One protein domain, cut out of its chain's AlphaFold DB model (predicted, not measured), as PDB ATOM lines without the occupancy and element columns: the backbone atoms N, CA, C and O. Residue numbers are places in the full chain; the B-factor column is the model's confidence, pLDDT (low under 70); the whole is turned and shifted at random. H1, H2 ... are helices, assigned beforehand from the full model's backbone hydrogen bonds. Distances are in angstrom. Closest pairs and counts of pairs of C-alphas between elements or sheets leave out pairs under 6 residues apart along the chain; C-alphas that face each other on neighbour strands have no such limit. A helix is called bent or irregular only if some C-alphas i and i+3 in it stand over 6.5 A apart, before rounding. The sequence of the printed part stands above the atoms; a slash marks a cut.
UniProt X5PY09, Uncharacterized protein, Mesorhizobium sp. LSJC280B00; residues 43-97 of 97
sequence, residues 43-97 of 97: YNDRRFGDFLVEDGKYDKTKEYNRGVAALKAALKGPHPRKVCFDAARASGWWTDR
ATOM      1  N   TYR A  43      40.395  35.648  94.259       58.03
ATOM      2  CA  TYR A  43      38.975  35.458  93.965       58.03
ATOM      3  C   TYR A  43      38.774  34.280  93.003       58.03
ATOM      4  O   TYR A  43      39.335  34.227  91.912       58.03
ATOM      5  N   ASN A  44      37.970  33.301  93.422       59.12
ATOM      6  CA  ASN A  44      37.519  32.204  92.570       59.12
ATOM      7  C   ASN A  44      36.181  32.583  91.922       59.12
ATOM      8  O   ASN A  44      35.137  32.515  92.564       59.12
ATOM      9  N   ASP A  45      36.227  32.969  90.649       64.62
ATOM     10  CA  ASP A  45      35.118  33.569  89.889       64.62
ATOM     11  C   ASP A  45      33.957  32.622  89.535       64.62
ATOM     12  O   ASP A  45      33.049  32.992  88.787       64.62
ATOM     13  N   ARG A  46      33.928  31.390  90.058       65.31
ATOM     14  CA  ARG A  46      32.972  30.358  89.616       65.31
ATOM     15  C   ARG A  46      31.498  30.766  89.771       65.31
ATOM     16  O   ARG A  46      30.658  30.234  89.052       65.31
ATOM     17  N   ARG A  47      31.182  31.685  90.689       68.56
ATOM     18  CA  ARG A  47      29.825  32.226  90.910       68.56
ATOM     19  C   ARG A  47      29.712  33.730  90.650       68.56
ATOM     20  O   ARG A  47      28.693  34.332  90.980       68.56
ATOM     21  N   PHE A  48      30.732  34.343  90.056       72.19
ATOM     22  CA  PHE A  48      30.741  35.786  89.842       72.19
ATOM     23  C   PHE A  48      29.675  36.236  88.833       72.19
ATOM     24  O   PHE A  48      29.072  37.292  89.003       72.19
ATOM     25  N   GLY A  49      29.360  35.403  87.837       73.56
ATOM     26  CA  GLY A  49      28.256  35.668  86.908       73.56
ATOM     27  C   GLY A  49      26.906  35.843  87.614       73.56
ATOM     28  O   GLY A  49      26.193  36.802  87.330       73.56
ATOM     29  N   ASP A  50      26.591  34.976  88.583       79.75
ATOM     30  CA  ASP A  50      25.361  35.075  89.386       79.75
ATOM     31  C   ASP A  50      25.349  36.365  90.219       79.75
ATOM     32  O   ASP A  50      24.326  37.045  90.321       79.75
ATOM     33  N   PHE A  51      26.505  36.726  90.787       81.94
ATOM     34  CA  PHE A  51      26.669  37.967  91.536       81.94
ATOM     35  C   PHE A  51      26.392  39.192  90.656       81.94
ATOM     36  O   PHE A  51      25.615  40.043  91.067       81.94
ATOM     37  N   LEU A  52      26.948  39.266  89.441       82.00
ATOM     38  CA  LEU A  52      26.757  40.401  88.527       82.00
ATOM     39  C   LEU A  52      25.292  40.626  88.127       82.00
ATOM     40  O   LEU A  52      24.855  41.769  87.993       82.00
ATOM     41  N   VAL A  53      24.530  39.546  87.943       84.94
ATOM     42  CA  VAL A  53      23.098  39.628  87.614       84.94
ATOM     43  C   VAL A  53      22.305  40.250  88.764       84.94
ATOM     44  O   VAL A  53      21.423  41.079  88.537       84.94
ATOM     45  N   GLU A  54      22.620  39.871  90.001       83.12
ATOM     46  CA  GLU A  54      21.982  40.435  91.191       83.12
ATOM     47  C   GLU A  54      22.497  41.848  91.513       83.12
ATOM     48  O   GLU A  54      21.712  42.710  91.901       83.12
ATOM     49  N   ASP A  55      23.783  42.122  91.285       84.69
ATOM     50  CA  ASP A  55      24.427  43.422  91.511       84.69
ATOM     51  C   ASP A  55      23.755  44.539  90.707       84.69
ATOM     52  O   ASP A  55      23.460  45.611  91.244       84.69
ATOM     53  N   GLY A  56      23.393  44.253  89.452       84.00
ATOM     54  CA  GLY A  56      22.685  45.189  88.576       84.00
ATOM     55  C   GLY A  56      21.309  45.630  89.090       84.00
ATOM     56  O   GLY A  56      20.755  46.610  88.596       84.00
ATOM     57  N   LYS A  57      20.741  44.953  90.099       88.75
ATOM     58  CA  LYS A  57      19.509  45.402  90.774       88.75
ATOM     59  C   LYS A  57      19.773  46.529  91.776       88.75
ATOM     60  O   LYS A  57      18.842  47.247  92.144       88.75
ATOM     61  N   TYR A  58      21.017  46.677  92.232       87.94
ATOM     62  CA  TYR A  58      21.400  47.542  93.346       87.94
ATOM     63  C   TYR A  58      22.395  48.649  92.970       87.94
ATOM     64  O   TYR A  58      22.482  49.623  93.720       87.94
ATOM     65  N   ASP A  59      23.093  48.545  91.835       85.06
ATOM     66  CA  ASP A  59      24.197  49.420  91.391       85.06
ATOM     67  C   ASP A  59      23.913  50.940  91.444       85.06
ATOM     68  O   ASP A  59      24.807  51.756  91.680       85.06
ATOM     69  N   LYS A  60      22.649  51.342  91.287       87.88
ATOM     70  CA  LYS A  60      22.194  52.746  91.309       87.88
ATOM     71  C   LYS A  60      21.664  53.220  92.659       87.88
ATOM     72  O   LYS A  60      21.280  54.381  92.798       87.88
ATOM     73  N   THR A  61      21.614  52.352  93.662       92.25
ATOM     74  CA  THR A  61      21.080  52.712  94.980       92.25
ATOM     75  C   THR A  61      22.095  53.514  95.795       92.25
ATOM     76  O   THR A  61      23.317  53.429  95.622       92.25
ATOM     77  N   LYS A  62      21.596  54.330  96.725       93.12
ATOM     78  CA  LYS A  62      22.458  55.105  97.625       93.12
ATOM     79  C   LYS A  62      23.233  54.180  98.564       93.12
ATOM     80  O   LYS A  62      24.399  54.431  98.859       93.12
ATOM     81  N   GLU A  63      22.595  53.112  99.018       91.31
ATOM     82  CA  GLU A  63      23.143  52.096  99.912       91.31
ATOM     83  C   GLU A  63      24.308  51.354  99.259       91.31
ATOM     84  O   GLU A  63      25.361  51.227  99.881       91.31
ATOM     85  N   TYR A  64      24.172  50.983  97.987       91.56
ATOM     86  CA  TYR A  64      25.258  50.412  97.196       91.56
ATOM     87  C   TYR A  64      26.480  51.323  97.143       91.56
ATOM     88  O   TYR A  64      27.590  50.927  97.499       91.56
ATOM     89  N   ASN A  65      26.266  52.594  96.803       92.44
ATOM     90  CA  ASN A  65      27.342  53.580  96.763       92.44
ATOM     91  C   ASN A  65      28.018  53.764  98.132       92.44
ATOM     92  O   ASN A  65      29.231  53.980  98.204       92.44
ATOM     93  N   ARG A  66      27.264  53.634  99.233       93.75
ATOM     94  CA  ARG A  66      27.833  53.626 100.589       93.75
ATOM     95  C   ARG A  66      28.696  52.391 100.842       93.75
ATOM     96  O   ARG A  66      29.747  52.547 101.456       93.75
ATOM     97  N   GLY A  67      28.293  51.217 100.359       90.31
ATOM     98  CA  GLY A  67      29.088  49.985 100.415       90.31
ATOM     99  C   GLY A  67      30.421  50.135  99.687       90.31
ATOM    100  O   GLY A  67      31.485  49.932 100.275       90.31
ATOM    101  N   VAL A  68      30.371  50.630  98.446       92.19
ATOM    102  CA  VAL A  68      31.565  50.920  97.635       92.19
ATOM    103  C   VAL A  68      32.502  51.892  98.357       92.19
ATOM    104  O   VAL A  68      33.715  51.677  98.433       92.19
ATOM    105  N   ALA A  69      31.952  52.981  98.898       93.19
ATOM    106  CA  ALA A  69      32.729  53.988  99.611       93.19
ATOM    107  C   ALA A  69      33.356  53.436 100.902       93.19
ATOM    108  O   ALA A  69      34.501  53.773 101.211       93.19
ATOM    109  N   ALA A  70      32.640  52.578 101.632       91.50
ATOM    110  CA  ALA A  70      33.119  51.970 102.868       91.50
ATOM    111  C   ALA A  70      34.350  51.089 102.628       91.50
ATOM    112  O   ALA A  70      35.345  51.228 103.343       91.50
ATOM    113  N   LEU A  71      34.337  50.247 101.590       90.88
ATOM    114  CA  LEU A  71      35.517  49.457 101.248       90.88
ATOM    115  C   LEU A  71      36.678  50.350 100.798       90.88
ATOM    116  O   LEU A  71      37.796  50.193 101.285       90.88
ATOM    117  N   LYS A  72      36.433  51.328  99.917       91.06
ATOM    118  CA  LYS A  72      37.480  52.270  99.483       91.06
ATOM    119  C   LYS A  72      38.136  52.984 100.663       91.06
ATOM    120  O   LYS A  72      39.342  53.213 100.640       91.06
ATOM    121  N   ALA A  73      37.362  53.346 101.685       91.38
ATOM    122  CA  ALA A  73      37.895  53.922 102.912       91.38
ATOM    123  C   ALA A  73      38.733  52.901 103.700       91.38
ATOM    124  O   ALA A  73      39.836  53.229 104.128       91.38
ATOM    125  N   ALA A  74      38.257  51.659 103.831       88.69
ATOM    126  CA  ALA A  74      38.978  50.590 104.518       88.69
ATOM    127  C   ALA A  74      40.323  50.248 103.846       88.69
ATOM    128  O   ALA A  74      41.321  50.044 104.536       88.69
ATOM    129  N   LEU A  75      40.388  50.268 102.511       87.62
ATOM    130  CA  LEU A  75      41.618  50.026 101.745       87.62
ATOM    131  C   LEU A  75      42.674  51.131 101.901       87.62
ATOM    132  O   LEU A  75      43.851  50.882 101.657       87.62
ATOM    133  N   LYS A  76      42.288  52.336 102.334       90.00
ATOM    134  CA  LYS A  76      43.236  53.408 102.686       90.00
ATOM    135  C   LYS A  76      43.843  53.232 104.083       90.00
ATOM    136  O   LYS A  76      44.716  54.006 104.466       90.00
ATOM    137  N   GLY A  77      43.353  52.265 104.858       86.38
ATOM    138  CA  GLY A  77      43.849  51.952 106.191       86.38
ATOM    139  C   GLY A  77      45.171  51.169 106.187       86.38
ATOM    140  O   GLY A  77      45.708  50.836 105.133       86.38
ATOM    141  N   PRO A  78      45.693  50.820 107.376       83.31
ATOM    142  CA  PRO A  78      47.010  50.189 107.531       83.31
ATOM    143  C   PRO A  78      47.094  48.742 107.013       83.31
ATOM    144  O   PRO A  78      48.191  48.228 106.801       83.31
ATOM    145  N   HIS A  79      45.959  48.063 106.805       83.31
ATOM    146  CA  HIS A  79      45.921  46.637 106.453       83.31
ATOM    147  C   HIS A  79      45.004  46.329 105.253       83.31
ATOM    148  O   HIS A  79      44.056  45.552 105.388       83.31
ATOM    149  N   PRO A  80      45.289  46.871 104.055       83.06
ATOM    150  CA  PRO A  80      44.436  46.688 102.876       83.06
ATOM    151  C   PRO A  80      44.302  45.219 102.456       83.06
ATOM    152  O   PRO A  80      43.218  44.777 102.088       83.06
ATOM    153  N   ARG A  81      45.372  44.420 102.586       82.31
ATOM    154  CA  ARG A  81      45.320  42.976 102.294       82.31
ATOM    155  C   ARG A  81      44.314  42.251 103.185       82.31
ATOM    156  O   ARG A  81      43.537  41.451 102.682       82.31
ATOM    157  N   LYS A  82      44.296  42.558 104.486       84.31
ATOM    158  CA  LYS A  82      43.354  41.954 105.436       84.31
ATOM    159  C   LYS A  82      41.909  42.306 105.080       84.31
ATOM    160  O   LYS A  82      41.064  41.424 105.082       84.31
ATOM    161  N   VAL A  83      41.653  43.562 104.710       86.94
ATOM    162  CA  VAL A  83      40.329  44.015 104.246       86.94
ATOM    163  C   VAL A  83      39.853  43.188 103.049       86.94
ATOM    164  O   VAL A  83      38.711  42.742 103.036       86.94
ATOM    165  N   CYS A  84      40.731  42.929 102.080       84.12
ATOM    166  CA  CYS A  84      40.407  42.096 100.922       84.12
ATOM    167  C   CYS A  84      40.093  40.639 101.292       84.12
ATOM    168  O   CYS A  84      39.095  40.099 100.816       84.12
ATOM    169  N   PHE A  85      40.893  40.018 102.166       81.06
ATOM    170  CA  PHE A  85      40.631  38.657 102.656       81.06
ATOM    171  C   PHE A  85      39.314  38.564 103.439       81.06
ATOM    172  O   PHE A  85      38.523  37.648 103.213       81.06
ATOM    173  N   ASP A  86      39.043  39.529 104.319       83.69
ATOM    174  CA  ASP A  86      37.803  39.571 105.098       83.69
ATOM    175  C   ASP A  86      36.580  39.743 104.179       83.69
ATOM    176  O   ASP A  86      35.568  39.065 104.361       83.69
ATOM    177  N   ALA A  87      36.683  40.603 103.158       83.00
ATOM    178  CA  ALA A  87      35.633  40.789 102.158       83.00
ATOM    179  C   ALA A  87      35.384  39.506 101.349       83.00
ATOM    180  O   ALA A  87      34.228  39.110 101.187       83.00
ATOM    181  N   ALA A  88      36.459  38.834 100.912       75.50
ATOM    182  CA  ALA A  88      36.384  37.574 100.179       75.50
ATOM    183  C   ALA A  88      35.640  36.498 100.987       75.50
ATOM    184  O   ALA A  88      34.685  35.899 100.499       75.50
ATOM    185  N   ARG A  89      36.018  36.334 102.261       76.50
ATOM    186  CA  ARG A  89      35.408  35.374 103.187       76.50
ATOM    187  C   ARG A  89      33.940  35.681 103.487       76.50
ATOM    188  O   ARG A  89      33.141  34.758 103.611       76.50
ATOM    189  N   ALA A  90      33.590  36.957 103.643       74.94
ATOM    190  CA  ALA A  90      32.239  37.370 104.017       74.94
ATOM    191  C   ALA A  90      31.215  37.193 102.888       74.94
ATOM    192  O   ALA A  90      30.025  37.062 103.159       74.94
ATOM    193  N   SER A  91      31.655  37.212 101.631       69.00
ATOM    194  CA  SER A  91      30.737  37.221 100.496       69.00
ATOM    195  C   SER A  91      30.125  35.845 100.206       69.00
ATOM    196  O   SER A  91      29.007  35.767  99.709       69.00
ATOM    197  N   GLY A  92      30.870  34.758 100.446       65.75
ATOM    198  CA  GLY A  92      30.510  33.409  99.987       65.75
ATOM    199  C   GLY A  92      30.491  33.221  98.456       65.75
ATOM    200  O   GLY A  92      30.307  32.100  97.981       65.75
ATOM    201  N   TRP A  93      30.703  34.289  97.684       62.72
ATOM    202  CA  TRP A  93      30.849  34.310  96.224       62.72
ATOM    203  C   TRP A  93      32.278  34.023  95.776       62.72
ATOM    204  O   TRP A  93      32.500  33.689  94.615       62.72
ATOM    205  N   TRP A  94      33.230  34.126  96.703       66.06
ATOM    206  CA  TRP A  94      34.646  33.953  96.439       66.06
ATOM    207  C   TRP A  94      35.311  33.089  97.509       66.06
ATOM    208  O   TRP A  94      34.872  33.045  98.655       66.06
ATOM    209  N   THR A  95      36.401  32.429  97.133       55.31
ATOM    210  CA  THR A  95      37.287  31.705  98.054       55.31
ATOM    211  C   THR A  95      38.683  32.282  97.930       55.31
ATOM    212  O   THR A  95      39.162  32.397  96.799       55.31
ATOM    213  N   ASP A  96      39.321  32.594  99.059       56.25
ATOM    214  CA  ASP A  96      40.748  32.883  99.096       56.25
ATOM    215  C   ASP A  96      41.540  31.666  98.606       56.25
ATOM    216  O   ASP A  96      41.171  30.519  98.868       56.25
ATOM    217  N   ARG A  97      42.572  31.920  97.803       49.62
ATOM    218  CA  ARG A  97      43.407  30.880  97.198       49.62
ATOM    219  C   ARG A  97      44.720  30.727  97.944       49.62
ATOM    220  O   ARG A  97      45.263  31.769  98.378       49.62
TER     221      ARG A  97
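AT A GLANCE: This is residues 43 to 97 of the 97 residues of an uncharacterized protein of Mesorhizobium sp. LSJC280B00 (UniProt X5PY09). Three helices make a flat, open frame with an empty middle: H2 and H3 form a V-shaped helical hairpin that meets only near its link, and H1 stands across the open end of the V, apart from both. The two ends of the printed part come back near each other, the C-alphas of Tyr 43 and Arg 97 being 7.1 A apart. The printed part has 55 residues, with three named helices in the order H1, H2, H3 and no named strand, and its class is all helix. It is only just loose, close to compact, with a radius of gyration of the C-alphas of 12.2 A and spans of 32 by 29 by 12 A.

HOW THE PARTS SIT: The longest helix, H2, residues 62 to 75, touches H3, residues 80 to 91. The closest C-alphas of the two are those of Leu 75 and Val 83, 6.6 A apart. H2 touches H3 with residues 71 to 75 alone, and H3 touches H2 with residues 80 to 83 alone. The two helices form a hairpin and run opposite ways at a steep tilt of 40 degrees, with their centres 13.8 A apart. H1, residues 45 to 55, is apart from H2 and from H3. In H2 and H3 every O i to N i+4 pair is within hydrogen-bond range; in H1 5 of 7 are.

IN THESE COORDINATES: H2 is 20.2 A from first to last C-alpha and begins at C-alpha 62, (22.458, 55.105, 97.625). H3 is 16.8 A long and ends at C-alpha 91, (30.737, 37.221, 100.496). H1 is 14.6 A long and begins at C-alpha 45, (35.118, 33.569, 89.889); it is irregular, with C-alphas 46 and 49 lying 7.6 A apart.

THE WHOLE: The two C-alphas farthest apart, those of Val 53 and Pro 78, are 32.9 A apart. The printed part has no cut and ends at Arg 97, the chain's last residue. The link from H1 to H2 is short, the link from H2 to H3 is tight, and neither is long. The mean pLDDT of the printed part is 80.5, and residues 43 to 47 and 91 to 97 are under 70.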